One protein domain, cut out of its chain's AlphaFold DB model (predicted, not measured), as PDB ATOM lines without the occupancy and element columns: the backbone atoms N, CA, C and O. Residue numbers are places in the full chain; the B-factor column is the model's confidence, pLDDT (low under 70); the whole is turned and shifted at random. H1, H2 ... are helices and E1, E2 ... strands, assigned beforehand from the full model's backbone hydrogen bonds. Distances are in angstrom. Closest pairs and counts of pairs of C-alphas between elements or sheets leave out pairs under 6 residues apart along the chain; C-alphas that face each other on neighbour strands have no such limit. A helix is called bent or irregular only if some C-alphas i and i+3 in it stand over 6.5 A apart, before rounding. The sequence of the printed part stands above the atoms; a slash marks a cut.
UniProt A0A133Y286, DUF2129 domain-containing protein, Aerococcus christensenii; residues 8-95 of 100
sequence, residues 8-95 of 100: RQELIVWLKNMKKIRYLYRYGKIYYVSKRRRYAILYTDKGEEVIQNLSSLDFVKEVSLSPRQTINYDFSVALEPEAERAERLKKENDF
ATOM      1  N   ARG A   8      -9.938  23.065 -43.390       83.56
ATOM      2  CA  ARG A   8      -9.878  21.740 -42.758       83.56
ATOM      3  C   ARG A   8      -8.604  20.998 -43.099       83.56
ATOM      4  O   ARG A   8      -8.426  20.589 -44.246       83.56
ATOM      5  N   GLN A   9      -7.775  20.752 -42.090       87.88
ATOM      6  CA  GLN A   9      -6.534  19.998 -42.207       87.88
ATOM      7  C   GLN A   9      -6.742  18.533 -41.829       87.88
ATOM      8  O   GLN A   9      -7.459  18.200 -40.884       87.88
ATOM      9  N   GLU A  10      -6.110  17.653 -42.601       90.44
ATOM     10  CA  GLU A  10      -6.077  16.217 -42.340       90.44
ATOM     11  C   GLU A  10      -4.766  15.880 -41.626       90.44
ATOM     12  O   GLU A  10      -3.676  16.188 -42.111       90.44
ATOM     13  N   LEU A  11      -4.879  15.245 -40.467       91.75
ATOM     14  CA  LEU A  11      -3.773  14.826 -39.619       91.75
ATOM     15  C   LEU A  11      -3.712  13.306 -39.572       91.75
ATOM     16  O   LEU A  11      -4.720  12.627 -39.358       91.75
ATOM     17  N   ILE A  12      -2.506  12.775 -39.721       93.25
ATOM     18  CA  ILE A  12      -2.208  11.361 -39.540       93.25
ATOM     19  C   ILE A  12      -1.573  11.215 -38.161       93.25
ATOM     20  O   ILE A  12      -0.465  11.687 -37.915       93.25
ATOM     21  N   VAL A  13      -2.287  10.564 -37.248       93.75
ATOM     22  CA  VAL A  13      -1.849  10.363 -35.864       93.75
ATOM     23  C   VAL A  13      -1.410   8.919 -35.688       93.75
ATOM     24  O   VAL A  13      -2.230   7.997 -35.735       93.75
ATOM     25  N   TRP A  14      -0.121   8.715 -35.446       94.75
ATOM     26  CA  TRP A  14       0.449   7.414 -35.123       94.75
ATOM     27  C   TRP A  14       0.338   7.153 -33.625       94.75
ATOM     28  O   TRP A  14       0.656   8.006 -32.798       94.75
ATOM     29  N   LEU A  15      -0.098   5.952 -33.253       93.50
ATOM     30  CA  LEU A  15      -0.425   5.602 -31.875       93.50
ATOM     31  C   LEU A  15       0.490   4.488 -31.371       93.50
ATOM     32  O   LEU A  15       0.681   3.466 -32.031       93.50
ATOM     33  N   LYS A  16       0.993   4.632 -30.142       92.75
ATOM     34  CA  LYS A  16       1.690   3.539 -29.443       92.75
ATOM     35  C   LYS A  16       0.696   2.447 -29.045       92.75
ATOM     36  O   LYS A  16       0.965   1.253 -29.208       92.75
ATOM     37  N   ASN A  17      -0.475   2.862 -28.551       87.75
ATOM     38  CA  ASN A  17      -1.542   1.981 -28.084       87.75
ATOM     39  C   ASN A  17      -2.937   2.512 -28.467       87.75
ATOM     40  O   ASN A  17      -3.199   3.708 -28.411       87.75
ATOM     41  N   MET A  18      -3.861   1.604 -28.788       88.81
ATOM     42  CA  MET A  18      -5.208   1.922 -29.282       88.81
ATOM     43  C   MET A  18      -6.237   2.148 -28.165       88.81
ATOM     44  O   MET A  18      -7.335   2.635 -28.425       88.81
ATOM     45  N   LYS A  19      -5.901   1.812 -26.911       88.88
ATOM     46  CA  LYS A  19      -6.839   1.885 -25.773       88.88
ATOM     47  C   LYS A  19      -7.441   3.283 -25.576       88.88
ATOM     48  O   LYS A  19      -8.608   3.401 -25.213       88.88
ATOM     49  N   LYS A  20      -6.657   4.335 -25.835       89.25
ATOM     50  CA  LYS A  20      -7.044   5.741 -25.631       89.25
ATOM     51  C   LYS A  20      -7.516   6.445 -26.908       89.25
ATOM     52  O   LYS A  20      -7.644   7.660 -26.911       89.25
ATOM     53  N   ILE A  21      -7.850   5.715 -27.976       89.94
ATOM     54  CA  ILE A  21      -8.229   6.349 -29.250       89.94
ATOM     55  C   ILE A  21      -9.468   7.246 -29.142       89.94
ATOM     56  O   ILE A  21      -9.588   8.229 -29.863       89.94
ATOM     57  N   ARG A  22     -10.361   6.954 -28.185       90.00
ATOM     58  CA  ARG A  22     -11.549   7.772 -27.916       90.00
ATOM     59  C   ARG A  22     -11.216   9.209 -27.496       90.00
ATOM     60  O   ARG A  22     -12.033  10.091 -27.714       90.00
ATOM     61  N   TYR A  23     -10.022   9.462 -26.956       91.00
ATOM     62  CA  TYR A  23      -9.580  10.819 -26.617       91.00
ATOM     63  C   TYR A  23      -9.350  11.687 -27.859       91.00
ATOM     64  O   TYR A  23      -9.510  12.901 -27.778       91.00
ATOM     65  N   LEU A  24      -9.045  11.086 -29.016       90.06
ATOM     66  CA  LEU A  24      -8.825  11.827 -30.262       90.06
ATOM     67  C   LEU A  24     -10.092  12.542 -30.758       90.06
ATOM     68  O   LEU A  24      -9.971  13.574 -31.406       90.06
ATOM     69  N   TYR A  25     -11.290  12.068 -30.386       90.19
ATOM     70  CA  TYR A  25     -12.556  12.739 -30.721       90.19
ATOM     71  C   TYR A  25     -12.670  14.151 -30.135       90.19
ATOM     72  O   TYR A  25     -13.452  14.951 -30.637       90.19
ATOM     73  N   ARG A  26     -11.897  14.482 -29.090       90.00
ATOM     74  CA  ARG A  26     -11.849  15.844 -28.535       90.00
ATOM     75  C   ARG A  26     -11.155  16.831 -29.479       90.00
ATOM     76  O   ARG A  26     -11.450  18.017 -29.437       90.00
ATOM     77  N   TYR A  27     -10.228  16.344 -30.297       90.12
ATOM     78  CA  TYR A  27      -9.355  17.172 -31.129       90.12
ATOM     79  C   TYR A  27      -9.866  17.340 -32.563       90.12
ATOM     80  O   TYR A  27      -9.314  18.134 -33.321       90.12
ATOM     81  N   GLY A  28     -10.900  16.590 -32.951       90.38
ATOM     82  CA  GLY A  28     -11.477  16.663 -34.284       90.38
ATOM     83  C   GLY A  28     -12.309  15.438 -34.643       90.38
ATOM     84  O   GLY A  28     -12.582  14.561 -33.818       90.38
ATOM     85  N   LYS A  29     -12.700  15.361 -35.915       91.81
ATOM     86  CA  LYS A  29     -13.465  14.234 -36.450       91.81
ATOM     87  C   LYS A  29     -12.517  13.149 -36.939       91.81
ATOM     88  O   LYS A  29     -11.706  13.380 -37.830       91.81
ATOM     89  N   ILE A  30     -12.654  11.945 -36.401       92.88
ATOM     90  CA  ILE A  30     -11.896  10.789 -36.878       92.88
ATOM     91  C   ILE A  30     -12.571  10.251 -38.141       92.88
ATOM     92  O   ILE A  30     -13.753   9.914 -38.118       92.88
ATOM     93  N   TYR A  31     -11.821  10.171 -39.235       93.25
ATOM     94  CA  TYR A  31     -12.297   9.618 -40.503       93.25
ATOM     95  C   TYR A  31     -12.025   8.124 -40.615       93.25
ATOM     96  O   TYR A  31     -12.876   7.351 -41.046       93.25
ATOM     97  N   TYR A  32     -10.830   7.705 -40.204       93.19
ATOM     98  CA  TYR A  32     -10.400   6.324 -40.340       93.19
ATOM     99  C   TYR A  32      -9.468   5.921 -39.206       93.19
ATOM    100  O   TYR A  32      -8.708   6.733 -38.680       93.19
ATOM    101  N   VAL A  33      -9.511   4.639 -38.851       93.12
ATOM    102  CA  VAL A  33      -8.670   4.047 -37.816       93.12
ATOM    103  C   VAL A  33      -8.142   2.704 -38.297       93.12
ATOM    104  O   VAL A  33      -8.908   1.770 -38.530       93.12
ATOM    105  N   SER A  34      -6.820   2.561 -38.344       92.88
ATOM    106  CA  SER A  34      -6.172   1.280 -38.612       92.88
ATOM    107  C   SER A  34      -5.776   0.586 -37.314       92.88
ATOM    108  O   SER A  34      -4.850   1.010 -36.623       92.88
ATOM    109  N   LYS A  35      -6.420  -0.545 -37.002       88.62
ATOM    110  CA  LYS A  35      -6.034  -1.385 -35.851       88.62
ATOM    111  C   LYS A  35      -4.703  -2.111 -36.070       88.62
ATOM    112  O   LYS A  35      -3.938  -2.271 -35.123       88.62
ATOM    113  N   ARG A  36      -4.412  -2.522 -37.313       90.25
ATOM    114  CA  ARG A  36      -3.214  -3.308 -37.658       90.25
ATOM    115  C   ARG A  36      -1.939  -2.464 -37.644       90.25
ATOM    116  O   ARG A  36      -0.934  -2.913 -37.109       90.25
ATOM    117  N   ARG A  37      -1.986  -1.249 -38.208       89.38
ATOM    118  CA  ARG A  37      -0.836  -0.323 -38.275       89.38
ATOM    119  C   ARG A  37      -0.828   0.741 -37.168       89.38
ATOM    120  O   ARG A  37       0.136   1.487 -37.076       89.38
ATOM    121  N   ARG A  38      -1.871   0.789 -36.329       92.19
ATOM    122  CA  ARG A  38      -2.020   1.703 -35.181       92.19
ATOM    123  C   ARG A  38      -1.890   3.182 -35.556       92.19
ATOM    124  O   ARG A  38      -1.077   3.907 -34.992       92.19
ATOM    125  N   TYR A  39      -2.721   3.632 -36.488       94.00
ATOM    126  CA  TYR A  39      -2.842   5.056 -36.806       94.00
ATOM    127  C   TYR A  39      -4.304   5.460 -36.987       94.00
ATOM    128  O   TYR A  39      -5.164   4.612 -37.257       94.00
ATOM    129  N   ALA A  40      -4.574   6.753 -36.838       93.88
ATOM    130  CA  ALA A  40      -5.868   7.369 -37.083       93.88
ATOM    131  C   ALA A  40      -5.723   8.559 -38.038       93.88
ATOM    132  O   ALA A  40      -4.725   9.273 -37.996       93.88
ATOM    133  N   ILE A  41      -6.731   8.755 -38.882       93.19
ATOM    134  CA  ILE A  41      -6.884   9.940 -39.726       93.19
ATOM    135  C   ILE A  41      -7.889  10.859 -39.037       93.19
ATOM    136  O   ILE A  41      -9.024  10.446 -38.777       93.19
ATOM    137  N   LEU A  42      -7.465  12.081 -38.732       92.69
ATOM    138  CA  LEU A  42      -8.227  13.088 -38.004       92.69
ATOM    139  C   LEU A  42      -8.382  14.339 -38.871       92.69
ATOM    140  O   LEU A  42      -7.395  14.864 -39.371       92.69
ATOM    141  N   TYR A  43      -9.602  14.846 -39.002       91.88
ATOM    142  CA  TYR A  43      -9.865  16.162 -39.575       91.88
ATOM    143  C   TYR A  43     -10.057  17.188 -38.464       91.88
ATOM    144  O   TYR A  43     -10.864  16.972 -37.553       91.88
ATOM    145  N   THR A  44      -9.346  18.306 -38.564       89.94
ATOM    146  CA  THR A  44      -9.470  19.438 -37.645       89.94
ATOM    147  C   THR A  44      -9.418  20.762 -38.398       89.94
ATOM    148  O   THR A  44      -8.795  20.866 -39.452       89.94
ATOM    149  N   ASP A  45     -10.077  21.772 -37.841       86.62
ATOM    150  CA  ASP A  45     -10.092  23.133 -38.377       86.62
ATOM    151  C   ASP A  45      -8.892  23.956 -37.843       86.62
ATOM    152  O   ASP A  45      -8.617  25.042 -38.338       86.62
ATOM    153  N   LYS A  46      -8.160  23.435 -36.841       80.94
ATOM    154  CA  LYS A  46      -7.018  24.087 -36.171       80.94
ATOM    155  C   LYS A  46      -5.786  23.175 -36.132       80.94
ATOM    156  O   LYS A  46      -5.427  22.661 -35.071       80.94
ATOM    157  N   GLY A  47      -5.170  22.895 -37.281       81.44
ATOM    158  CA  GLY A  47      -4.143  21.849 -37.367       81.44
ATOM    159  C   GLY A  47      -2.932  22.087 -36.470       81.44
ATOM    160  O   GLY A  47      -2.597  21.195 -35.699       81.44
ATOM    161  N   GLU A  48      -2.316  23.270 -36.493       83.75
ATOM    162  CA  GLU A  48      -1.075  23.540 -35.741       83.75
ATOM    163  C   GLU A  48      -1.234  23.395 -34.217       83.75
ATOM    164  O   GLU A  48      -0.472  22.663 -33.578       83.75
ATOM    165  N   GLU A  49      -2.268  24.012 -33.636       88.06
ATOM    166  CA  GLU A  49      -2.581  23.890 -32.203       88.06
ATOM    167  C   GLU A  49      -2.851  22.428 -31.815       88.06
ATOM    168  O   GLU A  49      -2.398  21.931 -30.779       88.06
ATOM    169  N   VAL A  50      -3.597  21.708 -32.657       90.00
ATOM    170  CA  VAL A  50      -3.937  20.307 -32.412       90.00
ATOM    171  C   VAL A  50      -2.711  19.406 -32.539       90.00
ATOM    172  O   VAL A  50      -2.583  18.473 -31.750       90.00
ATOM    173  N   ILE A  51      -1.778  19.686 -33.449       90.75
ATOM    174  CA  ILE A  51      -0.524  18.930 -33.584       90.75
ATOM    175  C   ILE A  51       0.308  19.044 -32.306       90.75
ATOM    176  O   ILE A  51       0.747  18.015 -31.786       90.75
ATOM    177  N   GLN A  52       0.484  20.253 -31.764       91.06
ATOM    178  CA  GLN A  52       1.227  20.453 -30.514       91.06
ATOM    179  C   GLN A  52       0.566  19.708 -29.347       91.06
ATOM    180  O   GLN A  52       1.226  18.969 -28.615       91.06
ATOM    181  N   ASN A  53      -0.758  19.827 -29.231       91.75
ATOM    182  CA  ASN A  53      -1.526  19.158 -28.186       91.75
ATOM    183  C   ASN A  53      -1.544  17.631 -28.317       91.75
ATOM    184  O   ASN A  53      -1.604  16.935 -27.312       91.75
ATOM    185  N   LEU A  54      -1.530  17.089 -29.536       91.81
ATOM    186  CA  LEU A  54      -1.480  15.645 -29.764       91.81
ATOM    187  C   LEU A  54      -0.078  15.087 -29.522       91.81
ATOM    188  O   LEU A  54       0.052  13.978 -29.010       91.81
ATOM    189  N   SER A  55       0.960  15.852 -29.856       90.25
ATOM    190  CA  SER A  55       2.358  15.442 -29.686       90.25
ATOM    191  C   SER A  55       2.768  15.345 -28.214       90.25
ATOM    192  O   SER A  55       3.658  14.567 -27.883       90.25
ATOM    193  N   SER A  56       2.094  16.074 -27.319       91.38
ATOM    194  CA  SER A  56       2.318  15.997 -25.869       91.38
ATOM    195  C   SER A  56       1.644  14.796 -25.192       91.38
ATOM    196  O   SER A  56       1.895  14.530 -24.018       91.38
ATOM    197  N   LEU A  57       0.798  14.040 -25.900       91.25
ATOM    198  CA  LEU A  57       0.096  12.889 -25.333       91.25
ATOM    199  C   LEU A  57       0.980  11.638 -25.332       91.25
ATOM    200  O   LEU A  57       1.387  11.150 -26.383       91.25
ATOM    201  N   ASP A  58       1.139  10.997 -24.172       89.81
ATOM    202  CA  ASP A  58       2.010   9.817 -24.010       89.81
ATOM    203  C   ASP A  58       1.712   8.652 -24.968       89.81
ATOM    204  O   ASP A  58       2.601   7.870 -25.329       89.81
ATOM    205  N   PHE A  59       0.438   8.495 -25.346       91.75
ATOM    206  CA  PHE A  59      -0.037   7.399 -26.190       91.75
ATOM    207  C   PHE A  59       0.111   7.676 -27.691       91.75
ATOM    208  O   PHE A  59      -0.051   6.747 -28.493       91.75
ATOM    209  N   VAL A  60       0.425   8.916 -28.065       93.81
ATOM    210  CA  VAL A  60       0.757   9.315 -29.430       93.81
ATOM    211  C   VAL A  60       2.246   9.047 -29.650       93.81
ATOM    212  O   VAL A  60       3.083   9.221 -28.765       93.81
ATOM    213  N   LYS A  61       2.566   8.485 -30.813       92.69
ATOM    214  CA  LYS A  61       3.944   8.235 -31.241       92.69
ATOM    215  C   LYS A  61       4.460   9.409 -32.061       92.69
ATOM    216  O   LYS A  61       5.578   9.848 -31.839       92.69
ATOM    217  N   GLU A  62       3.651   9.855 -33.012       93.00
ATOM    218  CA  GLU A  62       4.004  10.880 -33.983       93.00
ATOM    219  C   GLU A  62       2.721  11.447 -34.595       93.00
ATOM    220  O   GLU A  62       1.713  10.738 -34.705       93.00
ATOM    221  N   VAL A  63       2.761  12.712 -35.001       93.56
ATOM    222  CA  VAL A  63       1.687  13.371 -35.743       93.56
ATOM    223  C   VAL A  63       2.283  13.922 -37.028       93.56
ATOM    224  O   VAL A  63       3.256  14.667 -36.985       93.56
ATOM    225  N   SER A  64       1.696  13.564 -38.165       89.50
ATOM    226  CA  SER A  64       2.122  14.041 -39.480       89.50
ATOM    227  C   SER A  64       0.977  14.795 -40.152       89.50
ATOM    228  O   SER A  64      -0.174  14.351 -40.117       89.50
ATOM    229  N   LEU A  65       1.290  15.926 -40.785       88.19
ATOM    230  CA  LEU A  65       0.333  16.656 -41.614       88.19
ATOM    231  C   LEU A  65       0.121  15.906 -42.937       88.19
ATOM    232  O   LEU A  65       1.079  15.418 -43.537       88.19
ATOM    233  N   SER A  66      -1.121  15.809 -43.405       82.75
ATOM    234  CA  SER A  66      -1.403  15.210 -44.708       82.75
ATOM    235  C   SER A  66      -0.966  16.146 -45.843       82.75
ATOM    236  O   SER A  66      -1.411  17.295 -45.883       82.75
ATOM    237  N   PRO A  67      -0.203  15.654 -46.836       76.38
ATOM    238  CA  PRO A  67       0.149  16.434 -48.019       76.38
ATOM    239  C   PRO A  67      -1.044  16.713 -48.942       76.38
ATOM    240  O   PRO A  67      -0.901  17.461 -49.902       76.38
ATOM    241  N   ARG A  68      -2.233  16.141 -48.678       73.50
ATOM    242  CA  ARG A  68      -3.425  16.313 -49.528       73.50
ATOM    243  C   ARG A  68      -3.818  17.763 -49.783       73.50
ATOM    244  O   ARG A  68      -4.373  18.046 -50.837       73.50
ATOM    245  N   GLN A  69      -3.550  18.656 -48.833       69.56
ATOM    246  CA  GLN A  69      -3.823  20.085 -48.996       69.56
ATOM    247  C   GLN A  69      -2.866  20.773 -49.967       69.56
ATOM    248  O   GLN A  69      -3.222  21.782 -50.561       69.56
ATOM    249  N   THR A  70      -1.660  20.236 -50.115       75.50
ATOM    250  CA  THR A  70      -0.613  20.783 -50.981       75.50
ATOM    251  C   THR A  70      -0.733  20.264 -52.414       75.50
ATOM    252  O   THR A  70      -0.037  20.745 -53.303       75.50
ATOM    253  N   ILE A  71      -1.601  19.277 -52.663       78.56
ATOM    254  CA  ILE A  71      -1.819  18.741 -54.008       78.56
ATOM    255  C   ILE A  71      -2.436  19.841 -54.869       78.56
ATOM    256  O   ILE A  71      -3.514  20.349 -54.565       78.56
ATOM    257  N   ASN A  72      -1.740  20.192 -55.947       76.19
ATOM    258  CA  ASN A  72      -2.279  21.082 -56.955       76.19
ATOM    259  C   ASN A  72      -3.301  20.299 -57.795       76.19
ATOM    260  O   ASN A  72      -2.957  19.293 -58.412       76.19
ATOM    261  N   TYR A  73      -4.558  20.737 -57.758       76.06
ATOM    262  CA  TYR A  73      -5.654  20.164 -58.548       76.06
ATOM    263  C   TYR A  73      -5.826  20.870 -59.899       76.06
ATOM    264  O   TYR A  73      -6.816  20.642 -60.591       76.06
ATOM    265  N   ASP A  74      -4.897  21.747 -60.270       79.38
ATOM    266  CA  ASP A  74      -4.851  22.328 -61.599       79.38
ATOM    267  C   ASP A  74      -4.327  21.288 -62.594       79.38
ATOM    268  O   ASP A  74      -3.128  21.026 -62.708       79.38
ATOM    269  N   PHE A  75      -5.265  20.641 -63.281       76.44
ATOM    270  CA  PHE A  75      -4.977  19.637 -64.299       76.44
ATOM    271  C   PHE A  75      -4.768  20.245 -65.689       76.44
ATOM    272  O   PHE A  75      -4.547  19.483 -66.627       76.44
ATOM    273  N   SER A  76      -4.829  21.576 -65.845       75.12
ATOM    274  CA  SER A  76      -4.705  22.254 -67.146       75.12
ATOM    275  C   SER A  76      -3.480  21.771 -67.930       75.12
ATOM    276  O   SER A  76      -3.630  21.222 -69.018       75.12
ATOM    277  N   VAL A  77      -2.302  21.814 -67.309       70.75
ATOM    278  CA  VAL A  77      -1.018  21.400 -67.906       70.75
ATOM    279  C   VAL A  77      -0.984  19.911 -68.286       70.75
ATOM    280  O   VAL A  77      -0.347  19.520 -69.260       70.75
ATOM    281  N   ALA A  78      -1.665  19.048 -67.527       71.62
ATOM    282  CA  ALA A  78      -1.708  17.612 -67.815       71.62
ATOM    283  C   ALA A  78      -2.715  17.261 -68.925       71.62
ATOM    284  O   ALA A  78      -2.534  16.265 -69.624       71.62
ATOM    285  N   LEU A  79      -3.764  18.072 -69.080       73.44
ATOM    286  CA  LEU A  79      -4.845  17.878 -70.046       73.44
ATOM    287  C   LEU A  79      -4.568  18.549 -71.397       73.44
ATOM    288  O   LEU A  79      -5.135  18.121 -72.397       73.44
ATOM    289  N   GLU A  80      -3.681  19.545 -71.459       69.94
ATOM    290  CA  GLU A  80      -3.188  20.162 -72.703       69.94
ATOM    291  C   GLU A  80      -2.842  19.140 -73.811       69.94
ATOM    292  O   GLU A  80      -3.404  19.235 -74.907       69.94
ATOM    293  N   PRO A  81      -2.024  18.096 -73.561       72.94
ATOM    294  CA  PRO A  81      -1.708  17.100 -74.585       72.94
ATOM    295  C   PRO A  81      -2.906  16.226 -74.992       72.94
ATOM    296  O   PRO A  81      -2.917  15.691 -76.101       72.94
ATOM    297  N   GLU A  82      -3.917  16.053 -74.135       67.50
ATOM    298  CA  GLU A  82      -5.156  15.343 -74.484       67.50
ATOM    299  C   GLU A  82      -6.117  16.222 -75.287       67.50
ATOM    300  O   GLU A  82      -6.746  15.728 -76.221       67.50
ATOM    301  N   ALA A  83      -6.188  17.519 -74.980       69.25
ATOM    302  CA  ALA A  83      -6.966  18.491 -75.736       69.25
ATOM    303  C   ALA A  83      -6.425  18.629 -77.165       69.25
ATOM    304  O   ALA A  83      -7.187  18.498 -78.121       69.25
ATOM    305  N   GLU A  84      -5.104  18.758 -77.328       69.50
ATOM    306  CA  GLU A  84      -4.472  18.763 -78.651       69.50
ATOM    307  C   GLU A  84      -4.694  17.448 -79.409       69.50
ATOM    308  O   GLU A  84      -4.941  17.458 -80.614       69.50
ATOM    309  N   ARG A  85      -4.619  16.296 -78.726       64.00
ATOM    310  CA  ARG A  85      -4.930  14.990 -79.332       64.00
ATOM    311  C   ARG A  85      -6.388  14.909 -79.768       64.00
ATOM    312  O   ARG A  85      -6.646  14.436 -80.870       64.00
ATOM    313  N   ALA A  86      -7.324  15.381 -78.948       64.69
ATOM    314  CA  ALA A  86      -8.746  15.422 -79.272       64.69
ATOM    315  C   ALA A  86      -9.034  16.362 -80.452       64.69
ATOM    316  O   ALA A  86      -9.861  16.041 -81.302       64.69
ATOM    317  N   GLU A  87      -8.338  17.496 -80.546       70.00
ATOM    318  CA  GLU A  87      -8.421  18.404 -81.692       70.00
ATOM    319  C   GLU A  87      -7.831  17.795 -82.963       70.00
ATOM    320  O   GLU A  87      -8.449  17.903 -84.019       70.00
ATOM    321  N   ARG A  88      -6.691  17.098 -82.876       67.56
ATOM    322  CA  ARG A  88      -6.119  16.347 -84.006       67.56
ATOM    323  C   ARG A  88      -7.069  15.245 -84.467       67.56
ATOM    324  O   ARG A  88      -7.381  15.201 -85.644       67.56
ATOM    325  N   LEU A  89      -7.631  14.457 -83.548       63.16
ATOM    326  CA  LEU A  89      -8.628  13.418 -83.846       63.16
ATOM    327  C   LEU A  89      -9.888  13.981 -84.524       63.16
ATOM    328  O   LEU A  89     -10.380  13.375 -85.471       63.16
ATOM    329  N   LYS A  90     -10.377  15.153 -84.090       62.31
ATOM    330  CA  LYS A  90     -11.485  15.875 -84.749       62.31
ATOM    331  C   LYS A  90     -11.127  16.374 -86.149       62.31
ATOM    332  O   LYS A  90     -12.012  16.549 -86.976       62.31
ATOM    333  N   LYS A  91      -9.850  16.672 -86.386       63.81
ATOM    334  CA  LYS A  91      -9.336  17.171 -87.667       63.81
ATOM    335  C   LYS A  91      -8.994  16.041 -88.639       63.81
ATOM    336  O   LYS A  91      -8.960  16.272 -89.840       63.81
ATOM    337  N   GLU A  92      -8.706  14.858 -88.105       61.28
ATOM    338  CA  GLU A  92      -8.154  13.714 -88.829       61.28
ATOM    339  C   GLU A  92      -9.214  12.660 -89.184       61.28
ATOM    340  O   GLU A  92      -8.958  11.848 -90.063       61.28
ATOM    341  N   ASN A  93     -10.412  12.680 -88.581       49.44
ATOM    342  CA  ASN A  93     -11.515  11.808 -88.994       49.44
ATOM    343  C   ASN A  93     -12.887  12.495 -88.937       49.44
ATOM    344  O   ASN A  93     -13.239  13.127 -87.941       49.44
ATOM    345  N   ASP A  94     -13.676  12.241 -89.984       55.09
ATOM    346  CA  ASP A  94     -15.134  12.362 -90.084       55.09
ATOM    347  C   ASP A  94     -15.846  11.536 -88.986       55.09
ATOM    348  O   ASP A  94     -16.460  10.500 -89.243       55.09
ATOM    349  N   PHE A  95     -15.720  11.937 -87.720       53.72
ATOM    350  CA  PHE A  95     -16.330  11.228 -86.596       53.72
ATOM    351  C   PHE A  95     -17.805  11.619 -86.457       53.72
ATOM    352  O   PHE A  95     -18.194  12.398 -85.583       53.72
TER     353      PHE A  95
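AT A GLANCE: This is residues 8 to 95 of the 100 residues of the protein "DUF2129 domain-containing protein" of Aerococcus christensenii (UniProt A0A133Y286). A small compact head holds a sheet of four strands with two short helices, H1 and H2, over one face, and from the head a long arm sticks out, residues 70 to 95, which ends in the helix H3 and its tail and makes most of the length. The printed part has 88 residues, with three named helices and four named strands in the order E1, H1, E2, E3, H2, E4, H3; its class is mixed, helices and strands. The sheet runs E2, E3, E1, E4, all antiparallel. The whole is extended, with a radius of gyration of the C-alphas of 21.2 A and spans of 67 by 27 by 18 A; the body without the arm spans 27 by 21 by 17 A.

IN THESE COORDINATES: Find C-alpha 9 at (-6.534, 19.998, -42.207), where E1 begins; it runs over residues 9 to 15, 18.7 A. Go on to H1, residues 21 to 26, 10.2 A, then E2, residues 29 to 34, 15.0 A, and E3, residues 39 to 44, 15.9 A. H2 follows at residues 47 to 55, 11.9 A, and E4 at residues 60 to 65, 14.2 A. H3, residues 76 to 92, 23.6 A, ends at C-alpha 92, (-8.154, 13.714, -88.829); it is irregular, but only just, with C-alphas 78 and 81 6.8 A apart.

HOW THE PARTS SIT: Begin with the strongly twisted sheet. E1 and E3 are antiparallel at 151 degrees; look at N 11 and O 42, 2.8 A, within hydrogen-bond range. E1 and E4 stand at 156 degrees, with N 12 and O 64 at 2.8 A. E2 and E3 are a hairpin at 167 degrees, with N 31 and O 41 at 2.8 A. H1 and H2 are on the same face, in two layers, helices on one face of a sheet. H2 lies over E1 and along the strands, at a height over the sheet of 7.8 A; its closest C-alphas to E4 are those of Ile 51 and Val 63, 6.4 A. H1, height 8.7 A, lies only just over E3, with 3 of its 6 C-alphas there; C-alphas 24 and 42, the closest, are 7.9 A apart. E1, H1, E2 and E3, H2, E4 are split strand-helix-strand units, each with another strand between its two strands and a right-handed crossover. H1 and H2 are only just apart, closest 8.3 A. H3 is not on the sheet. Every O i to N i+4 pair is within range in H2, 11 of 13 in H3 and 0 of 2 in H1, where 3 of 3 O i to N i+3 pairs are.

THE WHOLE: The C-alphas of Asp 58 and Asp 94, the two farthest apart, are 68.3 A apart. The printed part has no cut and no long link; E4 to H3, 10 residues, is short, the others tight. Mean pLDDT of the printed part is 83.3; residues 69, 80, 82 to 86 and 88 to 95 are under 70.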